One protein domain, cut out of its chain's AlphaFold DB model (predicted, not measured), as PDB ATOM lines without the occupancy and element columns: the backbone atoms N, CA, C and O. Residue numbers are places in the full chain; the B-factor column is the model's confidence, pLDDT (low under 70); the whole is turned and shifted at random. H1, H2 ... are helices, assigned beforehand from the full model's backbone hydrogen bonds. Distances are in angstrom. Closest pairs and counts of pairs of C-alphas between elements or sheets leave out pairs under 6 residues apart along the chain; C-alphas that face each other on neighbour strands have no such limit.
ATOM      1  N   HIS A  96       0.315  -1.786  32.473       90.75
ATOM      2  CA  HIS A  96       0.679  -2.817  31.490       90.75
ATOM      3  C   HIS A  96       2.006  -3.493  31.846       90.75
ATOM      4  O   HIS A  96       2.090  -4.720  31.809       90.75
ATOM      5  N   ASN A  97       3.011  -2.714  32.254       92.75
ATOM      6  CA  ASN A  97       4.296  -3.242  32.706       92.75
ATOM      7  C   ASN A  97       4.134  -4.140  33.937       92.75
ATOM      8  O   ASN A  97       4.723  -5.217  33.996       92.75
ATOM      9  N   LEU A  98       3.298  -3.730  34.896       93.69
ATOM     10  CA  LEU A  98       2.998  -4.538  36.079       93.69
ATOM     11  C   LEU A  98       2.291  -5.846  35.729       93.69
ATOM     12  O   LEU A  98       2.685  -6.888  36.236       93.69
ATOM     13  N   TYR A  99       1.300  -5.828  34.832       92.44
ATOM     14  CA  TYR A  99       0.650  -7.067  34.400       92.44
ATOM     15  C   TYR A  99       1.638  -8.047  33.774       92.44
ATOM     16  O   TYR A  99       1.597  -9.224  34.113       92.44
ATOM     17  N   LYS A 100       2.562  -7.557  32.940       91.75
ATOM     18  CA  LYS A 100       3.625  -8.388  32.374       91.75
ATOM     19  C   LYS A 100       4.508  -9.000  33.468       91.75
ATOM     20  O   LYS A 100       4.740 -10.202  33.447       91.75
ATOM     21  N   LYS A 101       4.931  -8.203  34.459       92.75
ATOM     22  CA  LYS A 101       5.716  -8.691  35.608       92.75
ATOM     23  C   LYS A 101       4.966  -9.756  36.411       92.75
ATOM     24  O   LYS A 101       5.570 -10.752  36.786       92.75
ATOM     25  N   PHE A 102       3.662  -9.581  36.637       91.38
ATOM     26  CA  PHE A 102       2.846 -10.576  37.339       91.38
ATOM     27  C   PHE A 102       2.740 -11.885  36.555       91.38
ATOM     28  O   PHE A 102       2.894 -12.954  37.135       91.38
ATOM     29  N   ASP A 103       2.509 -11.802  35.244       88.06
ATOM     30  CA  ASP A 103       2.365 -12.978  34.380       88.06
ATOM     31  C   ASP A 103       3.694 -13.745  34.226       88.06
ATOM     32  O   ASP A 103       3.698 -14.968  34.094       88.06
ATOM     33  N   GLU A 104       4.824 -13.040  34.320       90.44
ATOM     34  CA  GLU A 104       6.181 -13.601  34.301       90.44
ATOM     35  C   GLU A 104       6.706 -13.989  35.704       90.44
ATOM     36  O   GLU A 104       7.835 -14.460  35.821       90.44
ATOM     37  N   ASN A 105       5.902 -13.825  36.768       86.88
ATOM     38  CA  ASN A 105       6.287 -14.027  38.178       86.88
ATOM     39  C   ASN A 105       7.571 -13.280  38.591       86.88
ATOM     40  O   ASN A 105       8.375 -13.774  39.384       86.88
ATOM     41  N   VAL A 106       7.773 -12.080  38.051       88.88
ATOM     42  CA  VAL A 106       8.906 -11.217  38.392       88.88
ATOM     43  C   VAL A 106       8.619 -10.514  39.727       88.88
ATOM     44  O   VAL A 106       7.601  -9.821  39.824       88.88
ATOM     45  N   PRO A 107       9.497 -10.634  40.746       87.88
ATOM     46  CA  PRO A 107       9.350  -9.905  42.005       87.88
ATOM     47  C   PRO A 107       9.317  -8.388  41.789       87.88
ATOM     48  O   PRO A 107      10.067  -7.850  40.971       87.88
ATOM     49  N   ILE A 108       8.461  -7.688  42.533       92.56
ATOM     50  CA  ILE A 108       8.317  -6.231  42.426       92.56
ATOM     51  C   ILE A 108       9.246  -5.550  43.432       92.56
ATOM     52  O   ILE A 108       9.070  -5.693  44.640       92.56
ATOM     53  N   ASP A 109      10.211  -4.776  42.932       90.06
ATOM     54  CA  ASP A 109      11.090  -3.955  43.768       90.06
ATOM     55  C   ASP A 109      10.253  -2.942  44.585       90.06
ATOM     56  O   ASP A 109       9.405  -2.244  44.013       90.06
ATOM     57  N   PRO A 110      10.478  -2.798  45.905       87.94
ATOM     58  CA  PRO A 110       9.845  -1.761  46.718       87.94
ATOM     59  C   PRO A 110       9.975  -0.340  46.159       87.94
ATOM     60  O   PRO A 110       9.129   0.497  46.452       87.94
ATOM     61  N   ASN A 111      10.993  -0.049  45.349       89.38
ATOM     62  CA  ASN A 111      11.228   1.246  44.711       89.38
ATOM     63  C   ASN A 111      10.799   1.299  43.239       89.38
ATOM     64  O   ASN A 111      11.095   2.276  42.550       89.38
ATOM     65  N   ASP A 112      10.067   0.296  42.758       93.44
ATOM     66  CA  ASP A 112       9.548   0.262  41.397       93.44
ATOM     67  C   ASP A 112       8.622   1.464  41.124       93.44
ATOM     68  O   ASP A 112       7.644   1.721  41.842       93.44
ATOM     69  N   ALA A 113       8.955   2.235  40.086       92.44
ATOM     70  CA  ALA A 113       8.239   3.456  39.730       92.44
ATOM     71  C   ALA A 113       6.814   3.166  39.232       92.44
ATOM     72  O   ALA A 113       5.876   3.873  39.605       92.44
ATOM     73  N   ASP A 114       6.625   2.093  38.458       93.56
ATOM     74  CA  ASP A 114       5.318   1.706  37.920       93.56
ATOM     75  C   ASP A 114       4.389   1.227  39.042       93.56
ATOM     76  O   ASP A 114       3.206   1.594  39.085       93.56
ATOM     77  N   ALA A 115       4.934   0.457  39.989       94.31
ATOM     78  CA  ALA A 115       4.232   0.033  41.196       94.31
ATOM     79  C   ALA A 115       3.826   1.236  42.057       94.31
ATOM     80  O   ALA A 115       2.654   1.386  42.407       94.31
ATOM     81  N   SER A 116       4.765   2.149  42.323       92.88
ATOM     82  CA  SER A 116       4.531   3.365  43.115       92.88
ATOM     83  C   SER A 116       3.453   4.265  42.500       92.88
ATOM     84  O   SER A 116       2.554   4.740  43.207       92.88
ATOM     85  N   ASN A 117       3.499   4.459  41.180       92.50
ATOM     86  CA  ASN A 117       2.510   5.228  40.427       92.50
ATOM     87  C   ASN A 117       1.130   4.566  40.474       92.50
ATOM     88  O   ASN A 117       0.119   5.237  40.694       92.50
ATOM     89  N   THR A 118       1.078   3.243  40.324       93.75
ATOM     90  CA  THR A 118      -0.174   2.478  40.358       93.75
ATOM     91  C   THR A 118      -0.822   2.507  41.739       93.75
ATOM     92  O   THR A 118      -2.026   2.759  41.845       93.75
ATOM     93  N   VAL A 119      -0.039   2.313  42.806       94.88
ATOM     94  CA  VAL A 119      -0.529   2.431  44.186       94.88
ATOM     95  C   VAL A 119      -1.076   3.832  44.436       94.88
ATOM     96  O   VAL A 119      -2.193   3.963  44.933       94.88
ATOM     97  N   SER A 120      -0.337   4.877  44.053       92.25
ATOM     98  CA  SER A 120      -0.756   6.271  44.257       92.25
ATOM     99  C   SER A 120      -2.050   6.592  43.510       92.25
ATOM    100  O   SER A 120      -2.965   7.191  44.080       92.25
ATOM    101  N   PHE A 121      -2.172   6.117  42.267       92.31
ATOM    102  CA  PHE A 121      -3.386   6.244  41.472       92.31
ATOM    103  C   PHE A 121      -4.580   5.623  42.206       92.31
ATOM    104  O   PHE A 121      -5.534   6.322  42.552       92.31
ATOM    105  N   PHE A 122      -4.540   4.326  42.523       94.19
ATOM    106  CA  PHE A 122      -5.694   3.671  43.146       94.19
ATOM    107  C   PHE A 122      -5.941   4.092  44.596       94.19
ATOM    108  O   PHE A 122      -7.082   4.025  45.059       94.19
ATOM    109  N   HIS A 123      -4.927   4.592  45.299       94.75
ATOM    110  CA  HIS A 123      -5.094   5.234  46.596       94.75
ATOM    111  C   HIS A 123      -5.916   6.526  46.469       94.75
ATOM    112  O   HIS A 123      -6.906   6.687  47.184       94.75
ATOM    113  N   PHE A 124      -5.600   7.395  45.502       92.44
ATOM    114  CA  PHE A 124      -6.398   8.592  45.216       92.44
ATOM    115  C   PHE A 124      -7.845   8.238  44.842       92.44
ATOM    116  O   PHE A 124      -8.795   8.771  45.417       92.44
ATOM    117  N   TRP A 125      -8.042   7.272  43.942       90.31
ATOM    118  CA  TRP A 125      -9.385   6.828  43.555       90.31
ATOM    119  C   TRP A 125     -10.160   6.209  44.725       90.31
ATOM    120  O   TRP A 125     -11.342   6.505  44.916       90.31
ATOM    121  N   GLY A 126      -9.497   5.410  45.562       93.75
ATOM    122  CA  GLY A 126     -10.069   4.871  46.792       93.75
ATOM    123  C   GLY A 126     -10.515   5.963  47.765       93.75
ATOM    124  O   GLY A 126     -11.613   5.875  48.327       93.75
ATOM    125  N   LEU A 127      -9.719   7.025  47.912       92.25
ATOM    126  CA  LEU A 127     -10.045   8.194  48.729       92.25
ATOM    127  C   LEU A 127     -11.289   8.906  48.183       92.25
ATOM    128  O   LEU A 127     -12.227   9.165  48.942       92.25
ATOM    129  N   MET A 128     -11.343   9.149  46.871       89.19
ATOM    130  CA  MET A 128     -12.483   9.798  46.213       89.19
ATOM    131  C   MET A 128     -13.788   9.027  46.429       89.19
ATOM    132  O   MET A 128     -14.836   9.632  46.684       89.19
ATOM    133  N   VAL A 129     -13.731   7.693  46.397       89.81
ATOM    134  CA  VAL A 129     -14.897   6.852  46.692       89.81
ATOM    135  C   VAL A 129     -15.263   6.891  48.175       89.81
ATOM    136  O   VAL A 129     -16.431   7.101  48.515       89.81
ATOM    137  N   LYS A 130     -14.290   6.722  49.081       90.31
ATOM    138  CA  LYS A 130     -14.533   6.706  50.536       90.31
ATOM    139  C   LYS A 130     -15.104   8.039  51.033       90.31
ATOM    140  O   LYS A 130     -15.944   8.040  51.932       90.31
ATOM    141  N   LYS A 131     -14.726   9.158  50.408       87.25
ATOM    142  CA  LYS A 131     -15.223  10.512  50.713       87.25
ATOM    143  C   LYS A 131     -16.494  10.911  49.945       87.25
ATOM    144  O   LYS A 131     -16.960  12.033  50.103       87.25
ATOM    145  N   LYS A 132     -17.103   9.996  49.178       82.19
ATOM    146  CA  LYS A 132     -18.354  10.197  48.415       82.19
ATOM    147  C   LYS A 132     -18.276  11.241  47.284       82.19
ATOM    148  O   LYS A 132     -19.322  11.654  46.785       82.19
ATOM    149  N   TYR A 133     -17.075  11.622  46.842       79.00
ATOM    150  CA  TYR A 133     -16.890  12.439  45.634       79.00
ATOM    151  C   TYR A 133     -17.075  11.611  44.365       79.00
ATOM    152  O   TYR A 133     -17.627  12.096  43.380       79.00
ATOM    153  N   LEU A 134     -16.668  10.339  44.413       81.62
ATOM    154  CA  LEU A 134     -16.844   9.392  43.326       81.62
ATOM    155  C   LEU A 134     -17.771   8.242  43.743       81.62
ATOM    156  O   LEU A 134     -17.606   7.645  44.809       81.62
ATOM    157  N   PRO A 135     -18.744   7.871  42.908       83.12
ATOM    158  CA  PRO A 135     -19.598   6.741  43.201       83.12
ATOM    159  C   PRO A 135     -18.920   5.382  42.982       83.12
ATOM    160  O   PRO A 135     -18.290   5.136  41.957       83.12
ATOM    161  N   PHE A 136     -19.178   4.431  43.885       86.62
ATOM    162  CA  PHE A 136     -18.587   3.088  43.815       86.62
ATOM    163  C   PHE A 136     -19.015   2.257  42.587       86.62
ATOM    164  O   PHE A 136     -18.282   1.357  42.193       86.62
ATOM    165  N   TRP A 137     -20.168   2.522  41.947       83.25
ATOM    166  CA  TRP A 137     -20.610   1.707  40.794       83.25
ATOM    167  C   TRP A 137     -19.631   1.743  39.616       83.25
ATOM    168  O   TRP A 137     -19.647   0.831  38.797       83.25
ATOM    169  N   VAL A 138     -18.770   2.762  39.550       81.94
ATOM    170  CA  VAL A 138     -17.687   2.878  38.566       81.94
ATOM    171  C   VAL A 138     -16.769   1.653  38.601       81.94
ATOM    172  O   VAL A 138     -16.275   1.243  37.559       81.94
ATOM    173  N   PHE A 139     -16.617   1.018  39.769       87.44
ATOM    174  CA  PHE A 139     -15.792  -0.172  39.996       87.44
ATOM    175  C   PHE A 139     -16.562  -1.497  39.906       87.44
ATOM    176  O   PHE A 139     -16.012  -2.550  40.200       87.44
ATOM    177  N   LYS A 140     -17.831  -1.494  39.477       83.38
ATOM    178  CA  LYS A 140     -18.599  -2.732  39.223       83.38
ATOM    179  C   LYS A 140     -18.386  -3.296  37.806       83.38
ATOM    180  O   LYS A 140     -19.246  -4.001  37.291       83.38
ATOM    181  N   SER A 141     -17.287  -2.930  37.151       79.62
ATOM    182  CA  SER A 141     -16.945  -3.312  35.774       79.62
ATOM    183  C   SER A 141     -15.464  -3.719  35.689       79.62
ATOM    184  O   SER A 141     -14.871  -4.059  36.712       79.62
ATOM    185  N   ALA A 142     -14.843  -3.664  34.503       79.06
ATOM    186  CA  ALA A 142     -13.432  -4.010  34.286       79.06
ATOM    187  C   ALA A 142     -12.458  -3.292  35.245       79.06
ATOM    188  O   ALA A 142     -11.472  -3.874  35.691       79.06
ATOM    189  N   SER A 143     -12.769  -2.055  35.631       84.56
ATOM    190  CA  SER A 143     -11.999  -1.271  36.605       84.56
ATOM    191  C   SER A 143     -11.918  -1.925  37.993       84.56
ATOM    192  O   SER A 143     -10.891  -1.817  38.655       84.56
ATOM    193  N   GLY A 144     -12.963  -2.629  38.440       88.94
ATOM    194  CA  GLY A 144     -12.966  -3.343  39.721       88.94
ATOM    195  C   GLY A 144     -12.069  -4.574  39.712       88.94
ATOM    196  O   GLY A 144     -11.343  -4.811  40.675       88.94
ATOM    197  N   TYR A 145     -12.068  -5.323  38.608       87.88
ATOM    198  CA  TYR A 145     -11.161  -6.458  38.420       87.88
ATOM    199  C   TYR A 145      -9.698  -6.005  38.352       87.88
ATOM    200  O   TYR A 145      -8.834  -6.644  38.949       87.88
ATOM    201  N   ALA A 146      -9.427  -4.863  37.710       89.94
ATOM    202  CA  ALA A 146      -8.096  -4.257  37.701       89.94
ATOM    203  C   ALA A 146      -7.622  -3.887  39.118       89.94
ATOM    204  O   ALA A 146      -6.501  -4.223  39.485       89.94
ATOM    205  N   VAL A 147      -8.485  -3.265  39.936       93.88
ATOM    206  CA  VAL A 147      -8.190  -2.971  41.353       93.88
ATOM    207  C   VAL A 147      -7.807  -4.239  42.116       93.88
ATOM    208  O   VAL A 147      -6.850  -4.210  42.884       93.88
ATOM    209  N   ILE A 148      -8.539  -5.340  41.915       92.94
ATOM    210  CA  ILE A 148      -8.265  -6.618  42.588       92.94
ATOM    211  C   ILE A 148      -6.904  -7.167  42.171       92.94
ATOM    212  O   ILE A 148      -6.040  -7.339  43.027       92.94
ATOM    213  N   ARG A 149      -6.693  -7.364  40.866       93.00
ATOM    214  CA  ARG A 149      -5.461  -7.957  40.330       93.00
ATOM    215  C   ARG A 149      -4.222  -7.141  40.701       93.00
ATOM    216  O   ARG A 149      -3.214  -7.712  41.095       93.00
ATOM    217  N   LEU A 150      -4.297  -5.814  40.588       95.25
ATOM    218  CA  LEU A 150      -3.165  -4.936  40.896       95.25
ATOM    219  C   LEU A 150      -2.868  -4.886  42.394       95.25
ATOM    220  O   LEU A 150      -1.702  -4.853  42.759       95.25
ATOM    221  N   TYR A 151      -3.885  -4.882  43.262       96.06
ATOM    222  CA  TYR A 151      -3.642  -4.893  44.706       96.06
ATOM    223  C   TYR A 151      -3.006  -6.215  45.151       96.06
ATOM    224  O   TYR A 151      -2.044  -6.202  45.909       96.06
ATOM    225  N   GLU A 152      -3.509  -7.344  44.645       93.62
ATOM    226  CA  GLU A 152      -2.987  -8.675  44.980       93.62
ATOM    227  C   GLU A 152      -1.554  -8.869  44.466       93.62
ATOM    228  O   GLU A 152      -0.708  -9.354  45.211       93.62
ATOM    229  N   GLY A 153      -1.241  -8.403  43.251       91.31
ATOM    230  CA  GLY A 153       0.122  -8.452  42.707       91.31
ATOM    231  C   GLY A 153       1.120  -7.492  43.372       91.31
ATOM    232  O   GLY A 153       2.324  -7.667  43.224       91.31
ATOM    233  N   LEU A 154       0.647  -6.481  44.109       95.94
ATOM    234  CA  LEU A 154       1.492  -5.497  44.803       95.94
ATOM    235  C   LEU A 154       1.517  -5.686  46.324       95.94
ATOM    236  O   LEU A 154       2.115  -4.869  47.022       95.94
ATOM    237  N   GLN A 155       0.869  -6.727  46.854       93.00
ATOM    238  CA  GLN A 155       0.666  -6.884  48.294       93.00
ATOM    239  C   GLN A 155       1.992  -6.928  49.070       93.00
ATOM    240  O   GLN A 155       2.141  -6.203  50.051       93.00
ATOM    241  N   GLU A 156       2.967  -7.701  48.592       91.19
ATOM    242  CA  GLU A 156       4.291  -7.826  49.217       91.19
ATOM    243  C   GLU A 156       5.023  -6.475  49.276       91.19
ATOM    244  O   GLU A 156       5.469  -6.038  50.336       91.19
ATOM    245  N   MET A 157       5.063  -5.749  48.156       94.00
ATOM    246  CA  MET A 157       5.668  -4.417  48.073       94.00
ATOM    247  C   MET A 157       4.966  -3.403  48.997       94.00
ATOM    248  O   MET A 157       5.624  -2.587  49.648       94.00
ATOM    249  N   ILE A 158       3.632  -3.460  49.085       95.06
ATOM    250  CA  ILE A 158       2.839  -2.617  49.990       95.06
ATOM    251  C   ILE A 158       3.173  -2.930  51.455       95.06
ATOM    252  O   ILE A 158       3.318  -1.999  52.245       95.06
ATOM    253  N   GLU A 159       3.302  -4.206  51.821       93.12
ATOM    254  CA  GLU A 159       3.664  -4.634  53.178       93.12
ATOM    255  C   GLU A 159       5.069  -4.160  53.565       93.12
ATOM    256  O   GLU A 159       5.235  -3.596  54.646       93.12
ATOM    257  N   ILE A 160       6.048  -4.271  52.659       92.88
ATOM    258  CA  ILE A 160       7.406  -3.744  52.872       92.88
ATOM    259  C   ILE A 160       7.363  -2.233  53.132       92.88
ATOM    260  O   ILE A 160       7.936  -1.751  54.107       92.88
ATOM    261  N   ARG A 161       6.631  -1.467  52.314       93.31
ATOM    262  CA  ARG A 161       6.533  -0.006  52.480       93.31
ATOM    263  C   ARG A 161       5.744   0.447  53.703       93.31
ATOM    264  O   ARG A 161       5.902   1.587  54.139       93.31
ATOM    265  N   ARG A 162       4.915  -0.424  54.280       94.94
ATOM    266  CA  ARG A 162       4.178  -0.130  55.516       94.94
ATOM    267  C   ARG A 162       5.047  -0.098  56.761       94.94
ATOM    268  O   ARG A 162       4.614   0.476  57.756       94.94
ATOM    269  N   VAL A 163       6.254  -0.659  56.693       93.25
ATOM    270  CA  VAL A 163       7.254  -0.531  57.760       93.25
ATOM    271  C   VAL A 163       7.603   0.942  57.984       93.25
ATOM    272  O   VAL A 163       7.606   1.397  59.125       93.25
ATOM    273  N   ASP A 164       7.805   1.698  56.900       92.31
ATOM    274  CA  ASP A 164       8.166   3.121  56.961       92.31
ATOM    275  C   ASP A 164       6.940   4.046  56.995       92.31
ATOM    276  O   ASP A 164       6.953   5.092  57.645       92.31
ATOM    277  N   ASN A 165       5.864   3.680  56.291       92.69
ATOM    278  CA  ASN A 165       4.617   4.440  56.251       92.69
ATOM    279  C   ASN A 165       3.412   3.517  56.493       92.69
ATOM    280  O   ASN A 165       2.881   2.949  55.534       92.69
ATOM    281  N   PRO A 166       2.914   3.412  57.739       93.56
ATOM    282  CA  PRO A 166       1.803   2.523  58.085       93.56
ATOM    283  C   PRO A 166       0.520   2.743  57.267       93.56
ATOM    284  O   PRO A 166      -0.268   1.815  57.090       93.56
ATOM    285  N   GLU A 167       0.307   3.951  56.735       92.94
ATOM    286  CA  GLU A 167      -0.868   4.306  55.926       92.94
ATOM    287  C   GLU A 167      -0.659   4.079  54.418       92.94
ATOM    288  O   GLU A 167      -1.552   4.348  53.602       92.94
ATOM    289  N   TYR A 168       0.502   3.554  54.009       94.75
ATOM    290  CA  TYR A 168       0.787   3.298  52.604       94.75
ATOM    291  C   TYR A 168      -0.283   2.383  51.990       94.75
ATOM    292  O   TYR A 168      -0.633   1.317  52.513       94.75
ATOM    293  N   ALA A 169      -0.841   2.843  50.867       95.06
ATOM    294  CA  ALA A 169      -1.925   2.190  50.142       95.06
ATOM    295  C   ALA A 169      -3.249   2.005  50.925       95.06
ATOM    296  O   ALA A 169      -4.101   1.256  50.456       95.06
ATOM    297  N   GLU A 170      -3.502   2.699  52.048       96.44
ATOM    298  CA  GLU A 170      -4.719   2.507  52.879       96.44
ATOM    299  C   GLU A 170      -6.025   2.571  52.059       96.44
ATOM    300  O   GLU A 170      -6.870   1.674  52.112       96.44
ATOM    301  N   TYR A 171      -6.193   3.614  51.240       96.69
ATOM    302  CA  TYR A 171      -7.387   3.771  50.407       96.69
ATOM    303  C   TYR A 171      -7.439   2.801  49.218       96.69
ATOM    304  O   TYR A 171      -8.539   2.425  48.802       96.69
ATOM    305  N   PHE A 172      -6.285   2.354  48.710       97.19
ATOM    306  CA  PHE A 172      -6.217   1.315  47.680       97.19
ATOM    307  C   PHE A 172      -6.685  -0.028  48.260       97.19
ATOM    308  O   PHE A 172      -7.561  -0.683  47.695       97.19
ATOM    309  N   GLU A 173      -6.221  -0.380  49.459       96.81
ATOM    310  CA  GLU A 173      -6.699  -1.556  50.182       96.81
ATOM    311  C   GLU A 173      -8.199  -1.466  50.486       96.81
ATOM    312  O   GLU A 173      -8.948  -2.435  50.333       96.81
ATOM    313  N   TRP A 174      -8.673  -0.290  50.899       96.31
ATOM    314  CA  TRP A 174     -10.086  -0.090  51.193       96.31
ATOM    315  C   TRP A 174     -10.967  -0.359  49.967       96.31
ATOM    316  O   TRP A 174     -11.976  -1.070  50.072       96.31
ATOM    317  N   ILE A 175     -10.596   0.183  48.800       95.44
ATOM    318  CA  ILE A 175     -11.369  -0.023  47.573       95.44
ATOM    319  C   ILE A 175     -11.216  -1.453  47.043       95.44
ATOM    320  O   ILE A 175     -12.210  -2.019  46.585       95.44
ATOM    321  N   TYR A 176     -10.047  -2.079  47.211       95.00
ATOM    322  CA  TYR A 176      -9.825  -3.509  46.977       95.00
ATOM    323  C   TYR A 176     -10.809  -4.371  47.772       95.00
ATOM    324  O   TYR A 176     -11.571  -5.142  47.185       95.00
ATOM    325  N   ARG A 177     -10.887  -4.187  49.098       94.19
ATOM    326  CA  ARG A 177     -11.799  -4.948  49.972       94.19
ATOM    327  C   ARG A 177     -13.260  -4.786  49.541       94.19
ATOM    328  O   ARG A 177     -14.033  -5.746  49.581       94.19
ATOM    329  N   LYS A 178     -13.652  -3.583  49.102       93.56
ATOM    330  CA  LYS A 178     -14.998  -3.313  48.568       93.56
ATOM    331  C   LYS A 178     -15.252  -4.024  47.237       93.56
ATOM    332  O   LYS A 178     -16.301  -4.654  47.107       93.56
ATOM    333  N   CYS A 179     -14.319  -3.953  46.287       92.06
ATOM    334  CA  CYS A 179     -14.422  -4.634  44.992       92.06
ATOM    335  C   CYS A 179     -14.492  -6.148  45.181       92.06
ATOM    336  O   CYS A 179     -15.434  -6.774  44.703       92.06
ATOM    337  N   ARG A 180     -13.589  -6.717  45.987       89.88
ATOM    338  CA  ARG A 180     -13.547  -8.149  46.299       89.88
ATOM    339  C   ARG A 180     -14.844  -8.642  46.935       89.88
ATOM    340  O   ARG A 180     -15.349  -9.681  46.536       89.88
ATOM    341  N   LYS A 181     -15.437  -7.895  47.877       88.62
ATOM    342  CA  LYS A 181     -16.724  -8.271  48.495       88.62
ATOM    343  C   LYS A 181     -17.882  -8.284  47.491       88.62
ATOM    344  O   LYS A 181     -18.755  -9.139  47.584       88.62
ATOM    345  N   VAL A 182     -17.920  -7.323  46.569       84.12
ATOM    346  CA  VAL A 182     -19.015  -7.190  45.596       84.12
ATOM    347  C   VAL A 182     -18.869  -8.185  44.445       84.12
ATOM    348  O   VAL A 182     -19.868  -8.769  44.040       84.12
ATOM    349  N   LEU A 183     -17.644  -8.409  43.961       77.06
ATOM    350  CA  LEU A 183     -17.366  -9.286  42.822       77.06
ATOM    351  C   LEU A 183     -17.271 -10.773  43.214       77.06
ATOM    352  O   LEU A 183     -17.719 -11.618  42.444       77.06
ATOM    353  N   LYS A 184     -16.876 -11.117  44.453       66.56
ATOM    354  CA  LYS A 184     -17.021 -12.496  44.968       66.56
ATOM    355  C   LYS A 184     -18.479 -12.971  45.032       66.56
ATOM    356  O   LYS A 184     -18.739 -14.156  44.878       66.56
ATOM    357  N   CYS A 185     -19.448 -12.067  45.227       51.97
ATOM    358  CA  CYS A 185     -20.875 -12.415  45.143       51.97
ATOM    359  C   CYS A 185     -21.344 -12.672  43.700       51.97
ATOM    360  O   CYS A 185     -22.326 -13.386  43.520       51.97
ATOM    361  N   SER A 186     -20.675 -12.113  42.683       51.72
ATOM    362  CA  SER A 186     -20.940 -12.455  41.276       51.72
ATOM    363  C   SER A 186     -20.209 -13.720  40.814       51.72
ATOM    364  O   SER A 186     -20.647 -14.346  39.859       51.72
TER     365      SER A 186
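This is residues 96 to 186 of the 392 residues of an uncharacterized protein of Lachnospiraceae bacterium 3_1_46FAA (UniProt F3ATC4). What does the whole look like? It is a small cluster of crossed helices: H6 begins on the long helix H2, packing on it with residues 170 to 175, and goes on to cross H4. H1 and H5 sit at one end of this core and the short H3 at the other. What is it made of? The printed part has 91 residues with six named helices, H1 to H6 in chain order, and no named strand, and its class is all helix. How large is it? It is compact, with a radius of gyration of the C-alphas of 12.9 A and spans of 32 by 28 by 19 A.

Where does the first helix stand? H1, residues 96 to 103, only just touches H2, residues 113 to 130, with 3 pairs of C-alphas within 8 A; the closest are those of Leu 98 and Asp 114, 6.9 A apart. H1 also only just touches H4, residues 142 to 153, with 3 such pairs, the closest being Phe 102 and Gly 153 at 6.4 A. What does the last helix touch? H6, residues 170 to 184, touches H2 about perpendicular, at 73 degrees, with the C-alphas of His 123 and Phe 172 closest at 4.2 A. H6 touches H4 at a steep tilt of 62 degrees, opposite ways, with the C-alphas of Ile 148 and Tyr 176 closest at 5.6 A. And the two remaining helices? H3, residues 136 to 139, is close to but not clearly touching H2, H4 and H6; its closest C-alphas to H2 are Phe 136 and Val 129, 6.0 A apart. H5, residues 155 to 162, is near H2, meets H4 only through their link and is apart from H6. What do the backbones show? Every O i to N i+4 pair is within hydrogen-bond range in H1, H2, H4, H5 and H6, and H3 is too short for such a pair.

Where does the first element begin? C-alpha 96 of H1 is at (0.679, -2.817, 31.490). Which helices are longest? H2 measures 25.4 A from its first to its last C-alpha, H6 21.0 A and H4 16.6 A. Where does the last one end? C-alpha 184 of H6 is at (-17.021, -12.496, 44.968).

How far does it reach? The two C-alphas farthest apart, those of Glu 104 and Lys 132, are 37.0 A apart. Are there cuts or long links? The printed part has no cut and no long link. Where is confidence low? The mean pLDDT of the printed part is 89.8, and residues 184 to 186 of the model are under 70.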